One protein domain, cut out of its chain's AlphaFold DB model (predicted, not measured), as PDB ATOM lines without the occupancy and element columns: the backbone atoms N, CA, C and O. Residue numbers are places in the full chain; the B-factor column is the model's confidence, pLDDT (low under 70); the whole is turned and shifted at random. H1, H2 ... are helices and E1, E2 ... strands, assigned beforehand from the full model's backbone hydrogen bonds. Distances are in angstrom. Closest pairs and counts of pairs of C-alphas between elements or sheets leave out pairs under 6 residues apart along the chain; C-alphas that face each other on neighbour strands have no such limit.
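Overview. This is residues 4 to 128 of the 152 residues of an uncharacterized protein of Bacillus sp. CDB3 (UniProt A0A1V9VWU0). A small three-stranded sheet makes one end of the domain, with H1 along its edge strand E2; H2 runs through the middle, with H3 and H4 beyond it, the centres of these three helices making a triangle. A tail, residues 122 to 128, sticks out. The printed part has 125 residues with named elements E1 E2 H1 E3 H2 H3 H4 along the chain, mostly helix, though under half of the residues are in them. The sheet, E2 E1 E3, is antiparallel; the whole is compact, with a radius of gyration of the C-alphas of 14.4 A and spans of 48 by 34 by 27 A.

Along the chain. Find C-alpha 4 at (125.900, 26.669, 29.932), where E1, residues 4 to 7, begins; E2 is residues 10 to 14 and E3 residues 48 to 50. H1, residues 19 to 30, is 16.2 A long, H2, residues 64 to 76, 18.4 A, and H3, residues 89 to 100, 16.3 A. H4, residues 109 to 120, runs 16.1 A to C-alpha 120 at (107.066, 20.220, 36.155).

Arrangement. Look at inner strand E1: N 5 and O 12 of its hairpin with E2 are 2.9 A apart, and N 6 and O 48 of E3 2.8 A, within hydrogen-bond range. E2, H1, E3 form a split strand-helix-strand unit, E1 between its strands, with a right-handed crossover. H1 is on the sheet over E2, at a height of 9.9 A. H2, the hub, touches H1 (closest C-alphas Asn 19 and Phe 65, 6.2 A), H3 (Leu 70 and Leu 96, 6.0 A) and H4 (Val 73 and Ile 120, 6.2 A). In H1, H2, H3 and H4 every O i to N i+4 pair is within hydrogen-bond range.

Size, cuts and confidence. The printed part has no cut. The links H1 to E3, E3 to H2 and H2 to H3 are long. Look for pLDDT under 70 at residues 33 to 44, 58 to 60 and 122 to 128.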
ATOM      1  N   LYS A   4     125.333  25.409  29.453       87.44
ATOM      2  CA  LYS A   4     125.900  26.669  29.932       87.44
ATOM      3  C   LYS A   4     125.419  27.781  29.009       87.44
ATOM      4  O   LYS A   4     125.802  27.817  27.842       87.44
ATOM      5  N   GLY A   5     124.559  28.652  29.522       86.69
ATOM      6  CA  GLY A   5     124.105  29.852  28.826       86.69
ATOM      7  C   GLY A   5     124.941  31.048  29.259       86.69
ATOM      8  O   GLY A   5     125.228  31.204  30.443       86.69
ATOM      9  N   TYR A   6     125.345  31.888  28.318       84.81
ATOM     10  CA  TYR A   6     126.084  33.109  28.604       84.81
ATOM     11  C   TYR A   6     125.199  34.321  28.378       84.81
ATOM     12  O   TYR A   6     124.504  34.408  27.367       84.81
ATOM     13  N   ILE A   7     125.281  35.277  29.294       83.44
ATOM     14  CA  ILE A   7     124.756  36.626  29.119       83.44
ATOM     15  C   ILE A   7     125.964  37.555  29.134       83.44
ATOM     16  O   ILE A   7     126.644  37.684  30.155       83.44
ATOM     17  N   ARG A   8     126.233  38.213  28.003       81.88
ATOM     18  CA  ARG A   8     127.489  38.946  27.775       81.88
ATOM     19  C   ARG A   8     128.682  38.006  27.981       81.88
ATOM     20  O   ARG A   8     128.836  37.068  27.204       81.88
ATOM     21  N   GLU A   9     129.480  38.235  29.015       83.19
ATOM     22  CA  GLU A   9     130.645  37.431  29.401       83.19
ATOM     23  C   GLU A   9     130.374  36.510  30.603       83.19
ATOM     24  O   GLU A   9     131.237  35.735  31.012       83.19
ATOM     25  N   HIS A  10     129.182  36.587  31.199       85.44
ATOM     26  CA  HIS A  10     128.849  35.846  32.409       85.44
ATOM     27  C   HIS A  10     128.155  34.530  32.080       85.44
ATOM     28  O   HIS A  10     127.163  34.499  31.357       85.44
ATOM     29  N   LEU A  11     128.686  33.448  32.647       88.69
ATOM     30  CA  LEU A  11     128.163  32.095  32.511       88.69
ATOM     31  C   LEU A  11     127.090  31.808  33.562       88.69
ATOM     32  O   LEU A  11     127.299  32.042  34.752       88.69
ATOM     33  N   PHE A  12     126.014  31.173  33.111       88.62
ATOM     34  CA  PHE A  12     124.924  30.634  33.915       88.62
ATOM     35  C   PHE A  12     124.702  29.162  33.554       88.62
ATOM     36  O   PHE A  12     124.851  28.753  32.400       88.62
ATOM     37  N   LYS A  13     124.380  28.334  34.552       87.75
ATOM     38  CA  LYS A  13     124.137  26.896  34.364       87.75
ATOM     39  C   LYS A  13     122.634  26.639  34.280       87.75
ATOM     40  O   LYS A  13     121.906  27.043  35.177       87.75
ATOM     41  N   LEU A  14     122.203  25.929  33.242       87.44
ATOM     42  CA  LEU A  14     120.811  25.570  32.971       87.44
ATOM     43  C   LEU A  14     120.675  24.041  32.797       87.44
ATOM     44  O   LEU A  14     121.621  23.404  32.333       87.44
ATOM     45  N   PRO A  15     119.523  23.425  33.110       85.81
ATOM     46  CA  PRO A  15     118.405  24.025  33.821       85.81
ATOM     47  C   PRO A  15     118.716  24.221  35.315       85.81
ATOM     48  O   PRO A  15     119.328  23.353  35.949       85.81
ATOM     49  N   THR A  16     118.280  25.345  35.884       83.00
ATOM     50  CA  THR A  16     118.179  25.532  37.343       83.00
ATOM     51  C   THR A  16     116.924  24.838  37.871       83.00
ATOM     52  O   THR A  16     116.092  24.404  37.088       83.00
ATOM     53  N   LYS A  17     116.766  24.707  39.197       79.75
ATOM     54  CA  LYS A  17     115.531  24.146  39.784       79.75
ATOM     55  C   LYS A  17     114.311  25.044  39.562       79.75
ATOM     56  O   LYS A  17     113.205  24.538  39.460       79.75
ATOM     57  N   ASP A  18     114.545  26.350  39.531       77.25
ATOM     58  CA  ASP A  18     113.531  27.389  39.408       77.25
ATOM     59  C   ASP A  18     114.156  28.612  38.716       77.25
ATOM     60  O   ASP A  18     115.360  28.882  38.856       77.25
ATOM     61  N   ASN A  19     113.340  29.350  37.977       82.50
ATOM     62  CA  ASN A  19     113.680  30.650  37.424       82.50
ATOM     63  C   ASN A  19     113.921  31.701  38.508       82.50
ATOM     64  O   ASN A  19     114.760  32.572  38.291       82.50
ATOM     65  N   ALA A  20     113.275  31.607  39.676       79.31
ATOM     66  CA  ALA A  20     113.535  32.529  40.787       79.31
ATOM     67  C   ALA A  20     115.010  32.488  41.234       79.31
ATOM     68  O   ALA A  20     115.644  33.527  41.410       79.31
ATOM     69  N   ILE A  21     115.587  31.284  41.319       82.69
ATOM     70  CA  ILE A  21     117.010  31.080  41.646       82.69
ATOM     71  C   ILE A  21     117.896  31.663  40.542       82.69
ATOM     72  O   ILE A  21     118.874  32.353  40.816       82.69
ATOM     73  N   LEU A  22     117.536  31.413  39.280       84.12
ATOM     74  CA  LEU A  22     118.268  31.957  38.137       84.12
ATOM     75  C   LEU A  22     118.225  33.492  38.121       84.12
ATOM     76  O   LEU A  22     119.234  34.128  37.820       84.12
ATOM     77  N   LYS A  23     117.080  34.088  38.467       82.19
ATOM     78  CA  LYS A  23     116.892  35.538  38.566       82.19
ATOM     79  C   LYS A  23     117.812  36.121  39.631       82.19
ATOM     80  O   LYS A  23     118.564  37.040  39.323       82.19
ATOM     81  N   GLU A  24     117.808  35.546  40.831       82.44
ATOM     82  CA  GLU A  24     118.664  35.985  41.937       82.44
ATOM     83  C   GLU A  24     120.159  35.895  41.572       82.44
ATOM     84  O   GLU A  24     120.928  36.824  41.834       82.44
ATOM     85  N   ASP A  25     120.575  34.813  40.906       84.12
ATOM     86  CA  ASP A  25     121.953  34.635  40.440       84.12
ATOM     87  C   ASP A  25     122.354  35.695  39.401       84.12
ATOM     88  O   ASP A  25     123.464  36.236  39.456       84.12
ATOM     89  N   ILE A  26     121.463  36.022  38.461       84.00
ATOM     90  CA  ILE A  26     121.690  37.075  37.462       84.00
ATOM     91  C   ILE A  26     121.748  38.451  38.143       84.00
ATOM     92  O   ILE A  26     122.689  39.208  37.896       84.00
ATOM     93  N   GLU A  27     120.809  38.771  39.036       83.62
ATOM     94  CA  GLU A  27     120.776  40.042  39.780       83.62
ATOM     95  C   GLU A  27     122.060  40.279  40.573       83.62
ATOM     96  O   GLU A  27     122.681  41.342  40.454       83.62
ATOM     97  N   LYS A  28     122.504  39.262  41.324       84.19
ATOM     98  CA  LYS A  28     123.771  39.297  42.068       84.19
ATOM     99  C   LYS A  28     124.956  39.525  41.142       84.19
ATOM    100  O   LYS A  28     125.865  40.282  41.482       84.19
ATOM    101  N   LYS A  29     124.962  38.887  39.968       85.00
ATOM    102  CA  LYS A  29     126.079  38.984  39.022       85.00
ATOM    103  C   LYS A  29     126.181  40.363  38.376       85.00
ATOM    104  O   LYS A  29     127.287  40.867  38.204       85.00
ATOM    105  N   PHE A  30     125.047  40.963  38.027       80.69
ATOM    106  CA  PHE A  30     124.996  42.265  37.362       80.69
ATOM    107  C   PHE A  30     124.880  43.450  38.330       80.69
ATOM    108  O   PHE A  30     124.932  44.595  37.876       80.69
ATOM    109  N   ASN A  31     124.745  43.190  39.636       78.06
ATOM    110  CA  ASN A  31     124.517  44.185  40.686       78.06
ATOM    111  C   ASN A  31     123.367  45.149  40.337       78.06
ATOM    112  O   ASN A  31     123.480  46.371  40.470       78.06
ATOM    113  N   LYS A  32     122.280  44.594  39.792       72.44
ATOM    114  CA  LYS A  32     121.095  45.332  39.347       72.44
ATOM    115  C   LYS A  32     119.853  44.511  39.629       72.44
ATOM    116  O   LYS A  32     119.816  43.336  39.281       72.44
ATOM    117  N   THR A  33     118.834  45.155  40.183       64.88
ATOM    118  CA  THR A  33     117.508  44.559  40.334       64.88
ATOM    119  C   THR A  33     116.856  44.413  38.967       64.88
ATOM    120  O   THR A  33     116.822  45.354  38.165       64.88
ATOM    121  N   ILE A  34     116.343  43.222  38.698       63.44
ATOM    122  CA  ILE A  34     115.549  42.926  37.520       63.44
ATOM    123  C   ILE A  34     114.133  43.390  37.838       63.44
ATOM    124  O   ILE A  34     113.354  42.697  38.489       63.44
ATOM    125  N   ASN A  35     113.818  44.603  37.388       54.09
ATOM    126  CA  ASN A  35     112.442  45.071  37.384       54.09
ATOM    127  C   ASN A  35     111.683  44.234  36.354       54.09
ATOM    128  O   ASN A  35     111.976  44.329  35.159       54.09
ATOM    129  N   ASP A  36     110.740  43.420  36.824       51.84
ATOM    130  CA  ASP A  36     109.797  42.668  35.996       51.84
ATOM    131  C   ASP A  36     108.883  43.666  35.269       51.84
ATOM    132  O   ASP A  36     107.754  43.941  35.670       51.84
ATOM    133  N   GLY A  37     109.405  44.306  34.224       48.66
ATOM    134  CA  GLY A  37     108.580  45.058  33.293       48.66
ATOM    135  C   GLY A  37     107.591  44.111  32.598       48.66
ATOM    136  O   GLY A  37     107.874  42.920  32.466       48.66
ATOM    137  N   PRO A  38     106.452  44.621  32.102       45.78
ATOM    138  CA  PRO A  38     105.382  43.811  31.508       45.78
ATOM    139  C   PRO A  38     105.782  43.036  30.237       45.78
ATOM    140  O   PRO A  38     105.008  42.215  29.753       45.78
ATOM    141  N   GLU A  39     106.973  43.271  29.682       50.06
ATOM    142  CA  GLU A  39     107.399  42.708  28.404       50.06
ATOM    143  C   GLU A  39     108.535  41.688  28.565       50.06
ATOM    144  O   GLU A  39     109.672  42.024  28.898       50.06
ATOM    145  N   MET A  40     108.223  40.434  28.220       50.34
ATOM    146  CA  MET A  40     109.123  39.272  28.117       50.34
ATOM    147  C   MET A  40     110.490  39.534  27.442       50.34
ATOM    148  O   MET A  40     111.432  38.776  27.659       50.34
ATOM    149  N   GLY A  41     110.616  40.554  26.587       46.62
ATOM    150  CA  GLY A  41     111.687  40.650  25.586       46.62
ATOM    151  C   GLY A  41     112.935  41.462  25.955       46.62
ATOM    152  O   GLY A  41     113.821  41.608  25.106       46.62
ATOM    153  N   ILE A  42     113.030  42.045  27.157       49.97
ATOM    154  CA  ILE A  42     114.072  43.063  27.425       49.97
ATOM    155  C   ILE A  42     115.227  42.564  28.299       49.97
ATOM    156  O   ILE A  42     116.342  43.062  28.146       49.97
ATOM    157  N   LEU A  43     115.022  41.590  29.189       58.00
ATOM    158  CA  LEU A  43     115.912  41.523  30.349       58.00
ATOM    159  C   LEU A  43     117.275  40.875  30.082       58.00
ATOM    160  O   LEU A  43     118.267  41.539  30.363       58.00
ATOM    161  N   TYR A  44     117.397  39.687  29.478       69.50
ATOM    162  CA  TYR A  44     118.729  39.104  29.232       69.50
ATOM    163  C   TYR A  44     118.774  38.144  28.032       69.50
ATOM    164  O   TYR A  44     118.531  36.946  28.201       69.50
ATOM    165  N   PRO A  45     119.106  38.637  26.822       79.75
ATOM    166  CA  PRO A  45     119.378  37.762  25.689       79.75
ATOM    167  C   PRO A  45     120.648  36.944  25.921       79.75
ATOM    168  O   PRO A  45     121.669  37.479  26.370       79.75
ATOM    169  N   LEU A  46     120.601  35.667  25.554       82.75
ATOM    170  CA  LEU A  46     121.795  34.830  25.514       82.75
ATOM    171  C   LEU A  46     122.756  35.302  24.417       82.75
ATOM    172  O   LEU A  46     122.352  35.590  23.294       82.75
ATOM    173  N   THR A  47     124.040  35.368  24.759       82.81
ATOM    174  CA  THR A  47     125.139  35.711  23.843       82.81
ATOM    175  C   THR A  47     125.905  34.487  23.365       82.81
ATOM    176  O   THR A  47     126.490  34.518  22.285       82.81
ATOM    177  N   LYS A  48     125.909  33.409  24.156       83.88
ATOM    178  CA  LYS A  48     126.541  32.128  23.819       83.88
ATOM    179  C   LYS A  48     125.827  30.977  24.523       83.88
ATOM    180  O   LYS A  48     125.312  31.152  25.626       83.88
ATOM    181  N   ILE A  49     125.841  29.794  23.912       85.81
ATOM    182  CA  ILE A  49     125.453  28.534  24.549       85.81
ATOM    183  C   ILE A  49     126.574  27.507  24.373       85.81
ATOM    184  O   ILE A  49     127.180  27.408  23.309       85.81
ATOM    185  N   GLU A  50     126.852  26.747  25.428       85.19
ATOM    186  CA  GLU A  50     127.763  25.601  25.423       85.19
ATOM    187  C   GLU A  50     127.088  24.376  26.048       85.19
ATOM    188  O   GLU A  50     126.248  24.491  26.942       85.19
ATOM    189  N   GLY A  51     127.489  23.182  25.614       81.06
ATOM    190  CA  GLY A  51     126.896  21.918  26.064       81.06
ATOM    191  C   GLY A  51     125.722  21.440  25.207       81.06
ATOM    192  O   GLY A  51     125.205  20.355  25.453       81.06
ATOM    193  N   ASN A  52     125.325  22.219  24.195       81.06
ATOM    194  CA  ASN A  52     124.412  21.778  23.150       81.06
ATOM    195  C   ASN A  52     124.602  22.587  21.858       81.06
ATOM    196  O   ASN A  52     124.352  23.789  21.841       81.06
ATOM    197  N   GLU A  53     125.021  21.923  20.782       78.44
ATOM    198  CA  GLU A  53     125.250  22.530  19.460       78.44
ATOM    199  C   GLU A  53     123.973  22.726  18.628       78.44
ATOM    200  O   GLU A  53     123.977  23.453  17.630       78.44
ATOM    201  N   ASN A  54     122.869  22.114  19.060       84.75
ATOM    202  CA  ASN A  54     121.572  22.219  18.403       84.75
ATOM    203  C   ASN A  54     120.820  23.510  18.776       84.75
ATOM    204  O   ASN A  54     119.857  23.881  18.112       84.75
ATOM    205  N   ILE A  55     121.252  24.226  19.819       83.75
ATOM    206  CA  ILE A  55     120.617  25.486  20.213       83.75
ATOM    207  C   ILE A  55     121.344  26.640  19.532       83.75
ATOM    208  O   ILE A  55     122.418  27.059  19.970       83.75
ATOM    209  N   VAL A  56     120.744  27.168  18.468       83.12
ATOM    210  CA  VAL A  56     121.263  28.339  17.761       83.12
ATOM    211  C   VAL A  56     120.624  29.604  18.335       83.12
ATOM    212  O   VAL A  56     119.403  29.699  18.471       83.12
ATOM    213  N   ILE A  57     121.466  30.577  18.688       76.75
ATOM    214  CA  ILE A  57     121.084  31.862  19.290       76.75
ATOM    215  C   ILE A  57     121.488  33.027  18.368       76.75
ATOM    216  O   ILE A  57     122.372  33.821  18.683       76.75
ATOM    217  N   GLU A  58     120.900  33.117  17.173       66.00
ATOM    218  CA  GLU A  58     121.210  34.196  16.223       66.00
ATOM    219  C   GLU A  58     120.171  35.325  16.238       66.00
ATOM    220  O   GLU A  58     118.989  35.084  16.012       66.00
ATOM    221  N   LYS A  59     120.648  36.571  16.422       59.78
ATOM    222  CA  LYS A  59     120.012  37.894  16.167       59.78
ATOM    223  C   LYS A  59     118.634  38.196  16.792       59.78
ATOM    224  O   LYS A  59     118.297  39.370  16.933       59.78
ATOM    225  N   GLN A  60     117.866  37.201  17.208       58.19
ATOM    226  CA  GLN A  60     116.601  37.322  17.919       58.19
ATOM    227  C   GLN A  60     116.857  36.915  19.368       58.19
ATOM    228  O   GLN A  60     117.355  35.831  19.639       58.19
ATOM    229  N   LYS A  61     116.613  37.845  20.285       71.38
ATOM    230  CA  LYS A  61     116.989  37.815  21.701       71.38
ATOM    231  C   LYS A  61     116.437  36.583  22.443       71.38
ATOM    232  O   LYS A  61     115.421  36.709  23.107       71.38
ATOM    233  N   THR A  62     117.101  35.426  22.375       77.44
ATOM    234  CA  THR A  62     116.722  34.237  23.155       77.44
ATOM    235  C   THR A  62     116.710  34.572  24.638       77.44
ATOM    236  O   THR A  62     117.767  34.831  25.225       77.44
ATOM    237  N   ASN A  63     115.528  34.556  25.247       83.81
ATOM    238  CA  ASN A  63     115.391  34.795  26.673       83.81
ATOM    239  C   ASN A  63     115.895  33.582  27.480       83.81
ATOM    240  O   ASN A  63     115.421  32.455  27.311       83.81
ATOM    241  N   ILE A  64     116.850  33.823  28.386       86.00
ATOM    242  CA  ILE A  64     117.437  32.776  29.234       86.00
ATOM    243  C   ILE A  64     116.399  32.049  30.104       86.00
ATOM    244  O   ILE A  64     116.510  30.840  30.296       86.00
ATOM    245  N   PHE A  65     115.382  32.756  30.599       86.56
ATOM    246  CA  PHE A  65     114.357  32.197  31.477       86.56
ATOM    247  C   PHE A  65     113.393  31.290  30.707       86.56
ATOM    248  O   PHE A  65     113.055  30.206  31.177       86.56
ATOM    249  N   LEU A  66     113.007  31.680  29.485       88.06
ATOM    250  CA  LEU A  66     112.219  30.812  28.604       88.06
ATOM    251  C   LEU A  66     112.996  29.543  28.251       88.06
ATOM    252  O   LEU A  66     112.446  28.441  28.306       88.06
ATOM    253  N   LEU A  67     114.288  29.681  27.940       88.81
ATOM    254  CA  LEU A  67     115.129  28.520  27.669       88.81
ATOM    255  C   LEU A  67     115.234  27.610  28.899       88.81
ATOM    256  O   LEU A  67     115.148  26.392  28.760       88.81
ATOM    257  N   ASN A  68     115.385  28.178  30.097       90.31
ATOM    258  CA  ASN A  68     115.428  27.411  31.339       90.31
ATOM    259  C   ASN A  68     114.161  26.567  31.541       90.31
ATOM    260  O   ASN A  68     114.270  25.371  31.812       90.31
ATOM    261  N   LEU A  69     112.978  27.156  31.329       89.44
ATOM    262  CA  LEU A  69     111.694  26.448  31.409       89.44
ATOM    263  C   LEU A  69     111.611  25.291  30.415       89.44
ATOM    264  O   LEU A  69     111.240  24.180  30.787       89.44
ATOM    265  N   LEU A  70     112.007  25.518  29.160       90.75
ATOM    266  CA  LEU A  70     112.010  24.455  28.158       90.75
ATOM    267  C   LEU A  70     112.944  23.309  28.552       90.75
ATOM    268  O   LEU A  70     112.569  22.143  28.461       90.75
ATOM    269  N   LEU A  71     114.145  23.626  29.031       90.38
ATOM    270  CA  LEU A  71     115.100  22.614  29.479       90.38
ATOM    271  C   LEU A  71     114.600  21.834  30.698       90.38
ATOM    272  O   LEU A  71     114.885  20.641  30.807       90.38
ATOM    273  N   LEU A  72     113.858  22.481  31.598       89.94
ATOM    274  CA  LEU A  72     113.204  21.824  32.725       89.94
ATOM    275  C   LEU A  72     112.131  20.832  32.266       89.94
ATOM    276  O   LEU A  72     112.166  19.676  32.689       89.94
ATOM    277  N   VAL A  73     111.236  21.247  31.366       90.06
ATOM    278  CA  VAL A  73     110.193  20.373  30.800       90.06
ATOM    279  C   VAL A  73     110.812  19.191  30.057       90.06
ATOM    280  O   VAL A  73     110.440  18.045  30.292       90.06
ATOM    281  N   LEU A  74     111.810  19.439  29.206       89.62
ATOM    282  CA  LEU A  74     112.492  18.369  28.478       89.62
ATOM    283  C   LEU A  74     113.182  17.387  29.427       89.62
ATOM    284  O   LEU A  74     113.119  16.181  29.208       89.62
ATOM    285  N   LYS A  75     113.791  17.882  30.511       87.50
ATOM    286  CA  LYS A  75     114.386  17.030  31.547       87.50
ATOM    287  C   LYS A  75     113.334  16.181  32.269       87.50
ATOM    288  O   LYS A  75     113.624  15.025  32.555       87.50
ATOM    289  N   GLN A  76     112.154  16.731  32.559       86.62
ATOM    290  CA  GLN A  76     111.034  15.997  33.160       86.62
ATOM    291  C   GLN A  76     110.515  14.891  32.228       86.62
ATOM    292  O   GLN A  76     110.211  13.792  32.682       86.62
ATOM    293  N   ASN A  77     110.476  15.169  30.924       86.12
ATOM    294  CA  ASN A  77     109.998  14.247  29.891       86.12
ATOM    295  C   ASN A  77     111.077  13.266  29.387       86.12
ATOM    296  O   ASN A  77     110.833  12.561  28.411       86.12
ATOM    297  N   ASP A  78     112.267  13.252  30.001       85.50
ATOM    298  CA  ASP A  78     113.455  12.492  29.567       85.50
ATOM    299  C   ASP A  78     113.803  12.675  28.074       85.50
ATOM    300  O   ASP A  78     114.249  11.766  27.372       85.50
ATOM    301  N   LYS A  79     113.585  13.891  27.561       85.94
ATOM    302  CA  LYS A  79     113.867  14.277  26.177       85.94
ATOM    303  C   LYS A  79     115.130  15.124  26.084       85.94
ATOM    304  O   LYS A  79     115.459  15.926  26.960       85.94
ATOM    305  N   ALA A  80     115.824  14.979  24.961       84.12
ATOM    306  CA  ALA A  80     116.967  15.802  24.596       84.12
ATOM    307  C   ALA A  80     116.626  16.698  23.402       84.12
ATOM    308  O   ALA A  80     115.774  16.375  22.578       84.12
ATOM    309  N   ILE A  81     117.334  17.817  23.288       84.56
ATOM    310  CA  ILE A  81     117.268  18.664  22.099       84.56
ATOM    311  C   ILE A  81     118.125  18.022  21.006       84.56
ATOM    312  O   ILE A  81     119.357  18.037  21.076       84.56
ATOM    313  N   THR A  82     117.461  17.458  20.004       79.81
ATOM    314  CA  THR A  82     118.085  16.727  18.891       79.81
ATOM    315  C   THR A  82     118.054  17.491  17.572       79.81
ATOM    316  O   THR A  82     118.791  17.148  16.654       79.81
ATOM    317  N   VAL A  83     117.217  18.525  17.471       82.19
ATOM    318  CA  VAL A  83     117.028  19.312  16.249       82.19
ATOM    319  C   VAL A  83     117.757  20.637  16.388       82.19
ATOM    320  O   VAL A  83     117.521  21.378  17.343       82.19
ATOM    321  N   LYS A  84     118.639  20.927  15.428       85.12
ATOM    322  CA  LYS A  84     119.335  22.207  15.353       85.12
ATOM    323  C   LYS A  84     118.400  23.285  14.819       85.12
ATOM    324  O   LYS A  84     118.037  23.234  13.650       85.12
ATOM    325  N   GLU A  85     118.047  24.252  15.656       85.31
ATOM    326  CA  GLU A  85     117.087  25.304  15.302       85.31
ATOM    327  C   GLU A  85     117.393  26.619  16.031       85.31
ATOM    328  O   GLU A  85     118.177  26.657  16.985       85.31
ATOM    329  N   ASN A  86     116.778  27.712  15.576       85.38
ATOM    330  CA  ASN A  86     116.858  29.019  16.221       85.38
ATOM    331  C   ASN A  86     115.872  29.134  17.389       85.38
ATOM    332  O   ASN A  86     114.667  29.320  17.195       85.38
ATOM    333  N   TYR A  87     116.397  29.124  18.613       84.88
ATOM    334  CA  TYR A  87     115.609  29.178  19.848       84.88
ATOM    335  C   TYR A  87     115.201  30.610  20.207       84.88
ATOM    336  O   TYR A  87     115.607  31.167  21.223       84.88
ATOM    337  N   HIS A  88     114.397  31.229  19.352       85.50
ATOM    338  CA  HIS A  88     113.757  32.510  19.636       85.50
ATOM    339  C   HIS A  88     112.510  32.313  20.514       85.50
ATOM    340  O   HIS A  88     111.946  31.220  20.565       85.50
ATOM    341  N   ASP A  89     112.048  33.371  21.184       83.94
ATOM    342  CA  ASP A  89     110.977  33.292  22.191       83.94
ATOM    343  C   ASP A  89     109.714  32.577  21.682       83.94
ATOM    344  O   ASP A  89     109.190  31.689  22.352       83.94
ATOM    345  N   LYS A  90     109.259  32.889  20.459       85.00
ATOM    346  CA  LYS A  90     108.080  32.240  19.851       85.00
ATOM    347  C   LYS A  90     108.278  30.738  19.650       85.00
ATOM    348  O   LYS A  90     107.360  29.969  19.911       85.00
ATOM    349  N   PHE A  91     109.462  30.329  19.199       87.94
ATOM    350  CA  PHE A  91     109.787  28.918  19.018       87.94
ATOM    351  C   PHE A  91     109.839  28.180  20.353       87.94
ATOM    352  O   PHE A  91     109.270  27.101  20.472       87.94
ATOM    353  N   ILE A  92     110.447  28.787  21.375       88.19
ATOM    354  CA  ILE A  92     110.488  28.193  22.716       88.19
ATOM    355  C   ILE A  92     109.070  27.999  23.267       88.19
ATOM    356  O   ILE A  92     108.769  26.930  23.792       88.19
ATOM    357  N   ILE A  93     108.194  28.998  23.113       88.50
ATOM    358  CA  ILE A  93     106.795  28.905  23.553       88.50
ATOM    359  C   ILE A  93     106.068  27.780  22.806       88.50
ATOM    360  O   ILE A  93     105.445  26.945  23.451       88.50
ATOM    361  N   LEU A  94     106.194  27.703  21.477       89.50
ATOM    362  CA  LEU A  94     105.609  26.617  20.677       89.50
ATOM    363  C   LEU A  94     106.085  25.236  21.140       89.50
ATOM    364  O   LEU A  94     105.277  24.319  21.285       89.50
ATOM    365  N   GLN A  95     107.383  25.091  21.404       90.56
ATOM    366  CA  GLN A  95     107.947  23.832  21.874       90.56
ATOM    367  C   GLN A  95     107.412  23.467  23.266       90.56
ATOM    368  O   GLN A  95     107.072  22.313  23.513       90.56
ATOM    369  N   LEU A  96     107.289  24.446  24.167       90.38
ATOM    370  CA  LEU A  96     106.675  24.246  25.479       90.38
ATOM    371  C   LEU A  96     105.215  23.789  25.355       90.38
ATOM    372  O   LEU A  96     104.820  22.858  26.053       90.38
ATOM    373  N   GLU A  97     104.424  24.391  24.464       91.38
ATOM    374  CA  GLU A  97     103.036  23.968  24.211       91.38
ATOM    375  C   GLU A  97     102.971  22.526  23.695       91.38
ATOM    376  O   GLU A  97     102.150  21.745  24.168       91.38
ATOM    377  N   GLN A  98     103.857  22.144  22.772       89.88
ATOM    378  CA  GLN A  98     103.925  20.775  22.248       89.88
ATOM    379  C   GLN A  98     104.301  19.753  23.325       89.88
ATOM    380  O   GLN A  98     103.724  18.669  23.381       89.88
ATOM    381  N   GLU A  99     105.260  20.094  24.184       88.56
ATOM    382  CA  GLU A  99     105.767  19.188  25.216       88.56
ATOM    383  C   GLU A  99     104.833  19.063  26.426       88.56
ATOM    384  O   GLU A  99     104.769  18.005  27.049       88.56
ATOM    385  N   THR A 100     104.089  20.121  26.752       87.12
ATOM    386  CA  THR A 100     103.191  20.153  27.921       87.12
ATOM    387  C   THR A 100     101.714  19.988  27.564       87.12
ATOM    388  O   THR A 100     100.889  19.785  28.452       87.12
ATOM    389  N   SER A 101     101.352  20.077  26.278       88.69
ATOM    390  CA  SER A 101      99.962  20.189  25.797       88.69
ATOM    391  C   SER A 101      99.187  21.385  26.382       88.69
ATOM    392  O   SER A 101      97.955  21.423  26.339       88.69
ATOM    393  N   LEU A 102      99.894  22.378  26.930       88.31
ATOM    394  CA  LEU A 102      99.314  23.615  27.445       88.31
ATOM    395  C   LEU A 102      99.149  24.642  26.323       88.31
ATOM    396  O   LEU A 102      99.881  24.640  25.342       88.31
ATOM    397  N   LYS A 103      98.205  25.570  26.504       89.81
ATOM    398  CA  LYS A 103      98.123  26.799  25.705       89.81
ATOM    399  C   LYS A 103      98.896  27.881  26.448       89.81
ATOM    400  O   LYS A 103      98.498  28.224  27.561       89.81
ATOM    401  N   LEU A 104      99.984  28.368  25.865       86.56
ATOM    402  CA  LEU A 104     100.933  29.326  26.447       86.56
ATOM    403  C   LEU A 104     101.110  30.574  25.568       86.56
ATOM    404  O   LEU A 104     101.584  31.603  26.050       86.56
ATOM    405  N   GLN A 105     100.707  30.522  24.295       84.31
ATOM    406  CA  GLN A 105     100.753  31.683  23.412       84.31
ATOM    407  C   GLN A 105      99.914  32.853  23.928       84.31
ATOM    408  O   GLN A 105      98.779  32.690  24.376       84.31
ATOM    409  N   GLY A 106     100.486  34.055  23.825       81.25
ATOM    410  CA  GLY A 106      99.836  35.305  24.218       81.25
ATOM    411  C   GLY A 106      99.729  35.533  25.730       81.25
ATOM    412  O   GLY A 106      99.149  36.540  26.128       81.25
ATOM    413  N   MET A 107     100.269  34.640  26.568       82.75
ATOM    414  CA  MET A 107     100.299  34.821  28.024       82.75
ATOM    415  C   MET A 107     101.458  35.716  28.459       82.75
ATOM    416  O   MET A 107     102.474  35.823  27.770       82.75
ATOM    417  N   SER A 108     101.310  36.340  29.631       82.50
ATOM    418  CA  SER A 108     102.421  37.023  30.289       82.50
ATOM    419  C   SER A 108     103.489  36.012  30.721       82.50
ATOM    420  O   SER A 108     103.213  34.819  30.863       82.50
ATOM    421  N   PHE A 109     104.724  36.477  30.947       80.56
ATOM    422  CA  PHE A 109     105.794  35.588  31.406       80.56
ATOM    423  C   PHE A 109     105.452  34.926  32.733       80.56
ATOM    424  O   PHE A 109     105.645  33.725  32.871       80.56
ATOM    425  N   SER A 110     104.903  35.696  33.676       80.44
ATOM    426  CA  SER A 110     104.561  35.194  35.005       80.44
ATOM    427  C   SER A 110     103.477  34.113  34.938       80.44
ATOM    428  O   SER A 110     103.599  33.073  35.584       80.44
ATOM    429  N   ASP A 111     102.459  34.298  34.090       84.94
ATOM    430  CA  ASP A 111     101.410  33.289  33.895       84.94
ATOM    431  C   ASP A 111     101.946  32.026  33.209       84.94
ATOM    432  O   ASP A 111     101.581  30.907  33.581       84.94
ATOM    433  N   LEU A 112     102.815  32.199  32.207       87.12
ATOM    434  CA  LEU A 112     103.462  31.099  31.495       87.12
ATOM    435  C   LEU A 112     104.354  30.295  32.442       87.12
ATOM    436  O   LEU A 112     104.234  29.073  32.506       87.12
ATOM    437  N   GLU A 113     105.221  30.975  33.185       86.56
ATOM    438  CA  GLU A 113     106.113  30.380  34.174       86.56
ATOM    439  C   GLU A 113     105.320  29.583  35.201       86.56
ATOM    440  O   GLU A 113     105.608  28.405  35.401       86.56
ATOM    441  N   LYS A 114     104.277  30.182  35.782       86.44
ATOM    442  CA  LYS A 114     103.423  29.509  36.760       86.44
ATOM    443  C   LYS A 114     102.840  28.210  36.202       86.44
ATOM    444  O   LYS A 114     102.975  27.168  36.836       86.44
ATOM    445  N   LYS A 115     102.251  28.243  35.004       87.56
ATOM    446  CA  LYS A 115     101.660  27.049  34.373       87.56
ATOM    447  C   LYS A 115     102.682  25.962  34.063       87.56
ATOM    448  O   LYS A 115     102.405  24.781  34.247       87.56
ATOM    449  N   VAL A 116     103.854  26.352  33.568       87.75
ATOM    450  CA  VAL A 116     104.922  25.398  33.256       87.75
ATOM    451  C   VAL A 116     105.495  24.800  34.547       87.75
ATOM    452  O   VAL A 116     105.747  23.599  34.607       87.75
ATOM    453  N   MET A 117     105.632  25.594  35.608       85.19
ATOM    454  CA  MET A 117     106.072  25.112  36.919       85.19
ATOM    455  C   MET A 117     105.046  24.188  37.578       85.19
ATOM    456  O   MET A 117     105.454  23.174  38.138       85.19
ATOM    457  N   GLU A 118     103.744  24.469  37.454       86.38
ATOM    458  CA  GLU A 118     102.655  23.567  37.876       86.38
ATOM    459  C   GLU A 118     102.692  22.217  37.138       86.38
ATOM    460  O   GLU A 118     102.279  21.198  37.689       86.38
ATOM    461  N   TYR A 119     103.197  22.190  35.902       85.12
ATOM    462  CA  TYR A 119     103.404  20.955  35.143       85.12
ATOM    463  C   TYR A 119     104.646  20.179  35.611       85.12
ATOM    464  O   TYR A 119     104.577  18.967  35.810       85.12
ATOM    465  N   ILE A 120     105.789  20.860  35.778       83.50
ATOM    466  CA  ILE A 120     107.066  20.220  36.155       83.50
ATOM    467  C   ILE A 120     107.030  19.742  37.607       83.50
ATOM    468  O   ILE A 120     107.476  18.641  37.924       83.50
ATOM    469  N   THR A 121     106.519  20.596  38.488       76.12
ATOM    470  CA  THR A 121     106.273  20.282  39.887       76.12
ATOM    471  C   THR A 121     104.767  20.140  39.999       76.12
ATOM    472  O   THR A 121     104.104  21.138  40.295       76.12
ATOM    473  N   PRO A 122     104.198  18.944  39.728       61.44
ATOM    474  CA  PRO A 122     102.798  18.741  40.043       61.44
ATOM    475  C   PRO A 122     102.637  19.192  41.489       61.44
ATOM    476  O   PRO A 122     103.521  18.867  42.299       61.44
ATOM    477  N   PRO A 123     101.590  19.975  41.820       52.72
ATOM    478  CA  PRO A 123     101.303  20.242  43.209       52.72
ATOM    479  C   PRO A 123     101.330  18.866  43.839       52.72
ATOM    480  O   PRO A 123     100.565  17.985  43.433       52.72
ATOM    481  N   THR A 124     102.286  18.641  44.748       45.62
ATOM    482  CA  THR A 124     102.146  17.537  45.676       45.62
ATOM    483  C   THR A 124     100.702  17.680  46.098       45.62
ATOM    484  O   THR A 124     100.362  18.772  46.587       45.62
ATOM    485  N   PRO A 125      99.817  16.686  45.867       44.25
ATOM    486  CA  PRO A 125      98.656  16.661  46.715       44.25
ATOM    487  C   PRO A 125      99.298  16.814  48.085       44.25
ATOM    488  O   PRO A 125     100.239  16.084  48.421       44.25
ATOM    489  N   SER A 126      98.919  17.853  48.821       40.53
ATOM    490  CA  SER A 126      98.858  17.719  50.254       40.53
ATOM    491  C   SER A 126      98.063  16.437  50.402       40.53
ATOM    492  O   SER A 126      96.840  16.425  50.296       40.53
ATOM    493  N   THR A 127      98.788  15.318  50.416       38.66
ATOM    494  CA  THR A 127      98.271  14.020  50.745       38.66
ATOM    495  C   THR A 127      97.530  14.350  52.017       38.66
ATOM    496  O   THR A 127      98.185  14.856  52.936       38.66
ATOM    497  N   PRO A 128      96.200  14.169  52.106       42.56
ATOM    498  CA  PRO A 128      95.675  13.918  53.427       42.56
ATOM    499  C   PRO A 128      96.539  12.757  53.893       42.56
ATOM    500  O   PRO A 128      96.578  11.718  53.226       42.56
TER     501      PRO A 128